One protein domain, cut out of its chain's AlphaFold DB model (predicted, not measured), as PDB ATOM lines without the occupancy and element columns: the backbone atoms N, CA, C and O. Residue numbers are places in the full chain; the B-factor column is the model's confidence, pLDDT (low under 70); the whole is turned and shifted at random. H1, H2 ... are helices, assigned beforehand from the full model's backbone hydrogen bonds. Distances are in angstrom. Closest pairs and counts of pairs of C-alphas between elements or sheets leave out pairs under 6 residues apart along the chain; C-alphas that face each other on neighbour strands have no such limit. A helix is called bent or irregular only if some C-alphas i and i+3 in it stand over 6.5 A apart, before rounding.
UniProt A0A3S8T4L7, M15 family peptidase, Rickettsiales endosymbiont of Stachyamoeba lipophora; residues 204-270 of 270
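This is residues 204 to 270 of the 270 residues of the protein "M15 family peptidase" of Rickettsiales endosymbiont of Stachyamoeba lipophora (UniProt A0A3S8T4L7). H4 is the core of a small, rounded, compact body: H1 runs beside it, H5 folds back on it steeply, H3 makes a corner near its start, and H2 sits near its end. The printed part, 67 residues with five named helices, H1 to H5 in order, is all helix. The radius of gyration of the C-alphas is 10.9 A; the spans are 28 by 24 by 23 A.

H1, residues 204 to 216, 18.3 A, begins at C-alpha 204 (-32.817, 47.134, 25.020). H2 is residues 219 to 223, H3 230 to 237. H4, residues 239 to 253, 17.3 A, is irregular: C-alphas 248 and 251 are 8.0 A apart. H5, residues 258 to 267, 14.2 A, ends at C-alpha 267 (-15.638, 29.317, 14.987).

H1 and H4 touch, the same way at a shallow tilt of 5 degrees; closest are C-alphas 210 and 243, 6.4 A. H4 and H5 touch, opposite ways at a steep tilt of 58 degrees; closest are C-alphas 253 and 261, 5.0 A. H3 and H4 only just touch, with 3 pairs of C-alphas within 8 A, only at the corner. Every O i to N i+4 pair is within hydrogen-bond range except in H4, 9 of 11.

The printed part has no cut and no long link; no printed residue is under 70 in pLDDT.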
ATOM      1  N   TYR A 204     -33.325  45.761  25.077       97.00
ATOM      2  CA  TYR A 204     -32.817  47.134  25.020       97.00
ATOM      3  C   TYR A 204     -31.291  47.210  25.232       97.00
ATOM      4  O   TYR A 204     -30.582  47.772  24.397       97.00
ATOM      5  N   ASP A 205     -30.760  46.573  26.281       97.62
ATOM      6  CA  ASP A 205     -29.330  46.652  26.622       97.62
ATOM      7  C   ASP A 205     -28.420  46.029  25.555       97.62
ATOM      8  O   ASP A 205     -27.380  46.590  25.199       97.62
ATOM      9  N   LEU A 206     -28.806  44.868  25.017       97.69
ATOM     10  CA  LEU A 206     -28.065  44.220  23.934       97.69
ATOM     11  C   LEU A 206     -28.209  44.997  22.627       97.69
ATOM     12  O   LEU A 206     -27.228  45.174  21.907       97.69
ATOM     13  N   GLY A 207     -29.405  45.517  22.352       97.94
ATOM     14  CA  GLY A 207     -29.692  46.352  21.195       97.94
ATOM     15  C   GLY A 207     -28.872  47.642  21.189       97.94
ATOM     16  O   GLY A 207     -28.322  47.988  20.148       97.94
ATOM     17  N   LYS A 208     -28.685  48.307  22.339       98.31
ATOM     18  CA  LYS A 208     -27.789  49.474  22.462       98.31
ATOM     19  C   LYS A 208     -26.347  49.124  22.102       98.31
ATOM     20  O   LYS A 208     -25.728  49.843  21.320       98.31
ATOM     21  N   LYS A 209     -25.816  48.021  22.642       98.19
ATOM     22  CA  LYS A 209     -24.446  47.560  22.340       98.19
ATOM     23  C   LYS A 209     -24.291  47.222  20.857       98.19
ATOM     24  O   LYS A 209     -23.325  47.648  20.229       98.19
ATOM     25  N   PHE A 210     -25.253  46.488  20.299       98.38
ATOM     26  CA  PHE A 210     -25.255  46.103  18.893       98.38
ATOM     27  C   PHE A 210     -25.370  47.315  17.963       98.38
ATOM     28  O   PHE A 210     -24.593  47.436  17.022       98.38
ATOM     29  N   PHE A 211     -26.289  48.246  18.232       98.62
ATOM     30  CA  PHE A 211     -26.473  49.427  17.390       98.62
ATOM     31  C   PHE A 211     -25.264  50.365  17.438       98.62
ATOM     32  O   PHE A 211     -24.883  50.917  16.408       98.62
ATOM     33  N   ALA A 212     -24.609  50.498  18.597       98.38
ATOM     34  CA  ALA A 212     -23.345  51.224  18.705       98.38
ATOM     35  C   ALA A 212     -22.237  50.572  17.861       98.38
ATOM     36  O   ALA A 212     -21.525  51.275  17.143       98.38
ATOM     37  N   LEU A 213     -22.128  49.237  17.893       98.06
ATOM     38  CA  LEU A 213     -21.192  48.497  17.045       98.06
ATOM     39  C   LEU A 213     -21.486  48.731  15.559       98.06
ATOM     40  O   LEU A 213     -20.581  49.096  14.821       98.06
ATOM     41  N   TYR A 214     -22.745  48.580  15.139       98.31
ATOM     42  CA  TYR A 214     -23.174  48.820  13.760       98.31
ATOM     43  C   TYR A 214     -22.905  50.258  13.301       98.31
ATOM     44  O   TYR A 214     -22.437  50.473  12.190       98.31
ATOM     45  N   THR A 215     -23.171  51.243  14.160       98.38
ATOM     46  CA  THR A 215     -22.934  52.658  13.845       98.38
ATOM     47  C   THR A 215     -21.453  52.920  13.558       98.38
ATOM     48  O   THR A 215     -21.132  53.655  12.630       98.38
ATOM     49  N   ALA A 216     -20.547  52.303  14.323       97.88
ATOM     50  CA  ALA A 216     -19.105  52.418  14.102       97.88
ATOM     51  C   ALA A 216     -18.600  51.559  12.926       97.88
ATOM     52  O   ALA A 216     -17.630  51.929  12.266       97.88
ATOM     53  N   HIS A 217     -19.256  50.424  12.677       97.50
ATOM     54  CA  HIS A 217     -18.844  49.377  11.743       97.50
ATOM     55  C   HIS A 217     -20.051  48.842  10.944       97.50
ATOM     56  O   HIS A 217     -20.605  47.778  11.259       97.50
ATOM     57  N   PRO A 218     -20.521  49.591   9.926       97.19
ATOM     58  CA  PRO A 218     -21.738  49.243   9.199       97.19
ATOM     59  C   PRO A 218     -21.516  48.273   8.029       97.19
ATOM     60  O   PRO A 218     -22.486  47.748   7.482       97.19
ATOM     61  N   ILE A 219     -20.270  48.045   7.603       96.94
ATOM     62  CA  ILE A 219     -19.931  47.431   6.310       96.94
ATOM     63  C   ILE A 219     -20.458  46.001   6.233       96.94
ATOM     64  O   ILE A 219     -21.128  45.653   5.261       96.94
ATOM     65  N   LEU A 220     -20.187  45.179   7.250       97.31
ATOM     66  CA  LEU A 220     -20.624  43.781   7.268       97.31
ATOM     67  C   LEU A 220     -22.153  43.700   7.220       97.31
ATOM     68  O   LEU A 220     -22.723  43.043   6.351       97.31
ATOM     69  N   PHE A 221     -22.829  44.421   8.115       96.94
ATOM     70  CA  PHE A 221     -24.285  44.350   8.253       96.94
ATOM     71  C   PHE A 221     -25.054  44.986   7.092       96.94
ATOM     72  O   PHE A 221     -26.226  44.657   6.890       96.94
ATOM     73  N   ASN A 222     -24.422  45.867   6.317       96.56
ATOM     74  CA  ASN A 222     -24.989  46.401   5.082       96.56
ATOM     75  C   ASN A 222     -24.841  45.428   3.894       96.56
ATOM     76  O   ASN A 222     -25.580  45.568   2.922       96.56
ATOM     77  N   LYS A 223     -23.929  44.446   3.967       95.62
ATOM     78  CA  LYS A 223     -23.707  43.426   2.922       95.62
ATOM     79  C   LYS A 223     -24.507  42.137   3.131       95.62
ATOM     80  O   LYS A 223     -24.743  41.417   2.165       95.62
ATOM     81  N   ILE A 224     -24.896  41.816   4.367       96.00
ATOM     82  CA  ILE A 224     -25.631  40.577   4.661       96.00
ATOM     83  C   ILE A 224     -26.972  40.561   3.906       96.00
ATOM     84  O   ILE A 224     -27.762  41.506   3.977       96.00
ATOM     85  N   ASN A 225     -27.259  39.447   3.226       94.19
ATOM     86  CA  ASN A 225     -28.574  39.196   2.651       94.19
ATOM     87  C   ASN A 225     -29.567  38.859   3.770       94.19
ATOM     88  O   ASN A 225     -29.466  37.813   4.402       94.19
ATOM     89  N   TYR A 226     -30.567  39.714   3.983       92.06
ATOM     90  CA  TYR A 226     -31.589  39.505   5.014       92.06
ATOM     91  C   TYR A 226     -32.444  38.238   4.806       92.06
ATOM     92  O   TYR A 226     -33.182  37.865   5.711       92.06
ATOM     93  N   GLN A 227     -32.437  37.631   3.613       91.19
ATOM     94  CA  GLN A 227     -33.167  36.386   3.351       91.19
ATOM     95  C   GLN A 227     -32.437  35.163   3.915       91.19
ATOM     96  O   GLN A 227     -33.057  34.117   4.081       91.19
ATOM     97  N   ASP A 228     -31.141  35.290   4.207       90.94
ATOM     98  CA  ASP A 228     -30.366  34.251   4.870       90.94
ATOM     99  C   ASP A 228     -30.571  34.343   6.386       90.94
ATOM    100  O   ASP A 228     -30.105  35.271   7.055       90.94
ATOM    101  N   ASP A 229     -31.295  33.368   6.934       91.31
ATOM    102  CA  ASP A 229     -31.725  33.395   8.327       91.31
ATOM    103  C   ASP A 229     -30.667  32.922   9.336       91.31
ATOM    104  O   ASP A 229     -30.884  33.040  10.549       91.31
ATOM    105  N   LYS A 230     -29.504  32.442   8.870       93.88
ATOM    106  CA  LYS A 230     -28.456  31.884   9.742       93.88
ATOM    107  C   LYS A 230     -27.947  32.893  10.768       93.88
ATOM    108  O   LYS A 230     -27.747  32.551  11.933       93.88
ATOM    109  N   TRP A 231     -27.817  34.157  10.363       93.62
ATOM    110  CA  TRP A 231     -27.393  35.251  11.234       93.62
ATOM    111  C   TRP A 231     -28.394  35.496  12.362       93.62
ATOM    112  O   TRP A 231     -28.000  35.641  13.519       93.62
ATOM    113  N   PHE A 232     -29.690  35.493  12.041       91.69
ATOM    114  CA  PHE A 232     -30.742  35.713  13.032       91.69
ATOM    115  C   PHE A 232     -30.827  34.544  14.006       91.69
ATOM    116  O   PHE A 232     -30.848  34.774  15.210       91.69
ATOM    117  N   LYS A 233     -30.780  33.303  13.506       92.31
ATOM    118  CA  LYS A 233     -30.776  32.093  14.344       92.31
ATOM    119  C   LYS A 233     -29.586  32.059  15.300       92.31
ATOM    120  O   LYS A 233     -29.744  31.690  16.464       92.31
ATOM    121  N   LEU A 234     -28.399  32.445  14.827       93.12
ATOM    122  CA  LEU A 234     -27.194  32.491  15.653       93.12
ATOM    123  C   LEU A 234     -27.325  33.529  16.777       93.12
ATOM    124  O   LEU A 234     -27.057  33.214  17.938       93.12
ATOM    125  N   ILE A 235     -27.773  34.741  16.438       93.31
ATOM    126  CA  ILE A 235     -27.977  35.821  17.409       93.31
ATOM    127  C   ILE A 235     -29.082  35.459  18.401       93.31
ATOM    128  O   ILE A 235     -28.884  35.634  19.593       93.31
ATOM    129  N   GLU A 236     -30.215  34.925  17.952       90.88
ATOM    130  CA  GLU A 236     -31.333  34.558  18.828       90.88
ATOM    131  C   GLU A 236     -30.937  33.475  19.840       90.88
ATOM    132  O   GLU A 236     -31.329  33.542  21.004       90.88
ATOM    133  N   LYS A 237     -30.098  32.518  19.427       92.44
ATOM    134  CA  LYS A 237     -29.621  31.447  20.306       92.44
ATOM    135  C   LYS A 237     -28.660  31.949  21.388       92.44
ATOM    136  O   LYS A 237     -28.771  31.510  22.528       92.44
ATOM    137  N   ASN A 238     -27.715  32.829  21.041       92.06
ATOM    138  CA  ASN A 238     -26.617  33.242  21.929       92.06
ATOM    139  C   ASN A 238     -26.323  34.759  21.850       92.06
ATOM    140  O   ASN A 238     -25.189  35.150  21.554       92.06
ATOM    141  N   PRO A 239     -27.290  35.654  22.119       94.88
ATOM    142  CA  PRO A 239     -27.192  37.054  21.697       94.88
ATOM    143  C   PRO A 239     -26.043  37.814  22.371       94.88
ATOM    144  O   PRO A 239     -25.310  38.541  21.704       94.88
ATOM    145  N   GLN A 240     -25.832  37.613  23.676       96.25
ATOM    146  CA  GLN A 240     -24.739  38.261  24.411       96.25
ATOM    147  C   GLN A 240     -23.365  37.789  23.905       96.25
ATOM    148  O   GLN A 240     -22.526  38.620  23.568       96.25
ATOM    149  N   GLN A 241     -23.163  36.473  23.773       96.56
ATOM    150  CA  GLN A 241     -21.898  35.910  23.290       96.56
ATOM    151  C   GLN A 241     -21.593  36.365  21.856       96.56
ATOM    152  O   GLN A 241     -20.472  36.776  21.571       96.56
ATOM    153  N   VAL A 242     -22.591  36.352  20.966       96.44
ATOM    154  CA  VAL A 242     -22.428  36.808  19.579       96.44
ATOM    155  C   VAL A 242     -22.012  38.277  19.532       96.44
ATOM    156  O   VAL A 242     -21.057  38.611  18.836       96.44
ATOM    157  N   ILE A 243     -22.678  39.152  20.292       96.75
ATOM    158  CA  ILE A 243     -22.339  40.582  20.344       96.75
ATOM    159  C   ILE A 243     -20.926  40.797  20.898       96.75
ATOM    160  O   ILE A 243     -20.186  41.628  20.368       96.75
ATOM    161  N   ASP A 244     -20.518  40.041  21.918       96.56
ATOM    162  CA  ASP A 244     -19.169  40.144  22.477       96.56
ATOM    163  C   ASP A 244     -18.105  39.691  21.476       96.56
ATOM    164  O   ASP A 244     -17.096  40.378  21.306       96.56
ATOM    165  N   VAL A 245     -18.320  38.579  20.769       97.06
ATOM    166  CA  VAL A 245     -17.385  38.121  19.733       97.06
ATOM    167  C   VAL A 245     -17.343  39.123  18.578       97.06
ATOM    168  O   VAL A 245     -16.251  39.517  18.169       97.06
ATOM    169  N   LEU A 246     -18.491  39.608  18.099       96.88
ATOM    170  CA  LEU A 246     -18.551  40.649  17.070       96.88
ATOM    171  C   LEU A 246     -17.730  41.876  17.482       96.88
ATOM    172  O   LEU A 246     -16.890  42.328  16.712       96.88
ATOM    173  N   ARG A 247     -17.885  42.368  18.716       96.19
ATOM    174  CA  ARG A 247     -17.170  43.557  19.209       96.19
ATOM    175  C   ARG A 247     -15.648  43.447  19.088       96.19
ATOM    176  O   ARG A 247     -15.000  44.443  18.788       96.19
ATOM    177  N   HIS A 248     -15.075  42.269  19.324       96.31
ATOM    178  CA  HIS A 248     -13.620  42.077  19.269       96.31
ATOM    179  C   HIS A 248     -13.097  41.763  17.862       96.31
ATOM    180  O   HIS A 248     -11.900  41.893  17.625       96.31
ATOM    181  N   ASN A 249     -13.972  41.359  16.936       97.31
ATOM    182  CA  ASN A 249     -13.574  40.830  15.628       97.31
ATOM    183  C   ASN A 249     -14.189  41.605  14.447       97.31
ATOM    184  O   ASN A 249     -13.923  41.281  13.297       97.31
ATOM    185  N   ILE A 250     -14.992  42.650  14.674       97.19
ATOM    186  CA  ILE A 250     -15.736  43.315  13.592       97.19
ATOM    187  C   ILE A 250     -14.823  43.829  12.467       97.19
ATOM    188  O   ILE A 250     -15.138  43.655  11.296       97.19
ATOM    189  N   ILE A 251     -13.641  44.352  12.808       96.56
ATOM    190  CA  ILE A 251     -12.682  44.903  11.838       96.56
ATOM    191  C   ILE A 251     -12.164  43.833  10.865       96.56
ATOM    192  O   ILE A 251     -11.898  44.141   9.704       96.56
ATOM    193  N   GLU A 252     -11.962  42.593  11.319       97.00
ATOM    194  CA  GLU A 252     -11.563  41.490  10.432       97.00
ATOM    195  C   GLU A 252     -12.761  40.937   9.654       97.00
ATOM    196  O   GLU A 252     -12.637  40.674   8.459       97.00
ATOM    197  N   LEU A 253     -13.928  40.847  10.295       97.25
ATOM    198  CA  LEU A 253     -15.152  40.326   9.686       97.25
ATOM    199  C   LEU A 253     -15.661  41.215   8.540       97.25
ATOM    200  O   LEU A 253     -16.133  40.704   7.531       97.25
ATOM    201  N   GLU A 254     -15.524  42.539   8.642       96.62
ATOM    202  CA  GLU A 254     -15.946  43.483   7.594       96.62
ATOM    203  C   GLU A 254     -15.108  43.412   6.306       96.62
ATOM    204  O   GLU A 254     -15.546  43.889   5.251       96.62
ATOM    205  N   LYS A 255     -13.906  42.826   6.380       97.06
ATOM    206  CA  LYS A 255     -12.967  42.719   5.251       97.06
ATOM    207  C   LYS A 255     -13.246  41.526   4.342       97.06
ATOM    208  O   LYS A 255     -12.653  41.451   3.268       97.06
ATOM    209  N   ILE A 256     -14.102  40.601   4.764       97.56
ATOM    210  CA  ILE A 256     -14.408  39.364   4.043       97.56
ATOM    211  C   ILE A 256     -15.890  39.303   3.669       97.56
ATOM    212  O   ILE A 256     -16.705  40.096   4.141       97.56
ATOM    213  N   GLU A 257     -16.233  38.379   2.774       97.31
ATOM    214  CA  GLU A 257     -17.621  38.174   2.357       97.31
ATOM    215  C   GLU A 257     -18.499  37.682   3.520       97.31
ATOM    216  O   GLU A 257     -18.002  36.950   4.382       97.31
ATOM    217  N   PRO A 258     -19.802  38.037   3.548       96.69
ATOM    218  CA  PRO A 258     -20.697  37.709   4.658       96.69
ATOM    219  C   PRO A 258     -20.708  36.232   5.061       96.69
ATOM    220  O   PRO A 258     -20.752  35.929   6.247       96.69
ATOM    221  N   ASP A 259     -20.626  35.305   4.109       96.56
ATOM    222  CA  ASP A 259     -20.619  33.870   4.421       96.56
ATOM    223  C   ASP A 259     -19.345  33.453   5.164       96.56
ATOM    224  O   ASP A 259     -19.416  32.796   6.198       96.56
ATOM    225  N   ASN A 260     -18.186  33.950   4.726       97.75
ATOM    226  CA  ASN A 260     -16.912  33.702   5.402       97.75
ATOM    227  C   ASN A 260     -16.857  34.389   6.777       97.75
ATOM    228  O   ASN A 260     -16.291  33.847   7.726       97.75
ATOM    229  N   ALA A 261     -17.450  35.583   6.902       97.44
ATOM    230  CA  ALA A 261     -17.587  36.273   8.182       97.44
ATOM    231  C   ALA A 261     -18.459  35.476   9.158       97.44
ATOM    232  O   ALA A 261     -18.124  35.383  10.339       97.44
ATOM    233  N   TYR A 262     -19.547  34.874   8.674       97.06
ATOM    234  CA  TYR A 262     -20.393  34.006   9.485       97.06
ATOM    235  C   TYR A 262     -19.613  32.795  10.012       97.06
ATOM    236  O   TYR A 262     -19.632  32.543  11.216       97.06
ATOM    237  N   ASP A 263     -18.881  32.092   9.146       96.94
ATOM    238  CA  ASP A 263     -18.107  30.906   9.535       96.94
ATOM    239  C   ASP A 263     -16.993  31.250  10.534       96.94
ATOM    240  O   ASP A 263     -16.813  30.563  11.545       96.94
ATOM    241  N   LEU A 264     -16.285  32.362  10.307       96.69
ATOM    242  CA  LEU A 264     -15.259  32.845  11.230       96.69
ATOM    243  C   LEU A 264     -15.864  33.231  12.584       96.69
ATOM    244  O   LEU A 264     -15.315  32.865  13.624       96.69
ATOM    245  N   LEU A 265     -16.999  33.933  12.587       95.69
ATOM    246  CA  LEU A 265     -17.715  34.286  13.810       95.69
ATOM    247  C   LEU A 265     -18.150  33.030  14.575       95.69
ATOM    248  O   LEU A 265     -17.937  32.948  15.785       95.69
ATOM    249  N   LEU A 266     -18.713  32.044  13.874       95.62
ATOM    250  CA  LEU A 266     -19.172  30.788  14.459       95.62
ATOM    251  C   LEU A 266     -18.014  30.007  15.097       95.62
ATOM    252  O   LEU A 266     -18.168  29.509  16.211       95.62
ATOM    253  N   SER A 267     -16.842  29.979  14.454       95.69
ATOM    254  CA  SER A 267     -15.638  29.317  14.987       95.69
ATOM    255  C   SER A 267     -15.090  29.942  16.277       95.69
ATOM    256  O   SER A 267     -14.307  29.310  16.976       95.69
ATOM    257  N   LYS A 268     -15.485  31.184  16.587       93.75
ATOM    258  CA  LYS A 268     -15.103  31.907  17.813       93.75
ATOM    259  C   LYS A 268     -16.169  31.822  18.914       93.75
ATOM    260  O   LYS A 268     -15.940  32.312  20.018       93.75
ATOM    261  N   ILE A 269     -17.346  31.279  18.600       91.56
ATOM    262  CA  ILE A 269     -18.472  31.092  19.528       91.56
ATOM    263  C   ILE A 269     -18.490  29.664  20.084       91.56
ATOM    264  O   ILE A 269     -18.821  29.484  21.257       91.56
ATOM    265  N   ILE A 270     -18.194  28.677  19.231       81.50
ATOM    266  CA  ILE A 270     -18.077  27.252  19.582       81.50
ATOM    267  C   ILE A 270     -16.730  27.007  20.264       81.50
ATOM    268  O   ILE A 270     -16.730  26.278  21.280       81.50
TER     269      ILE A 270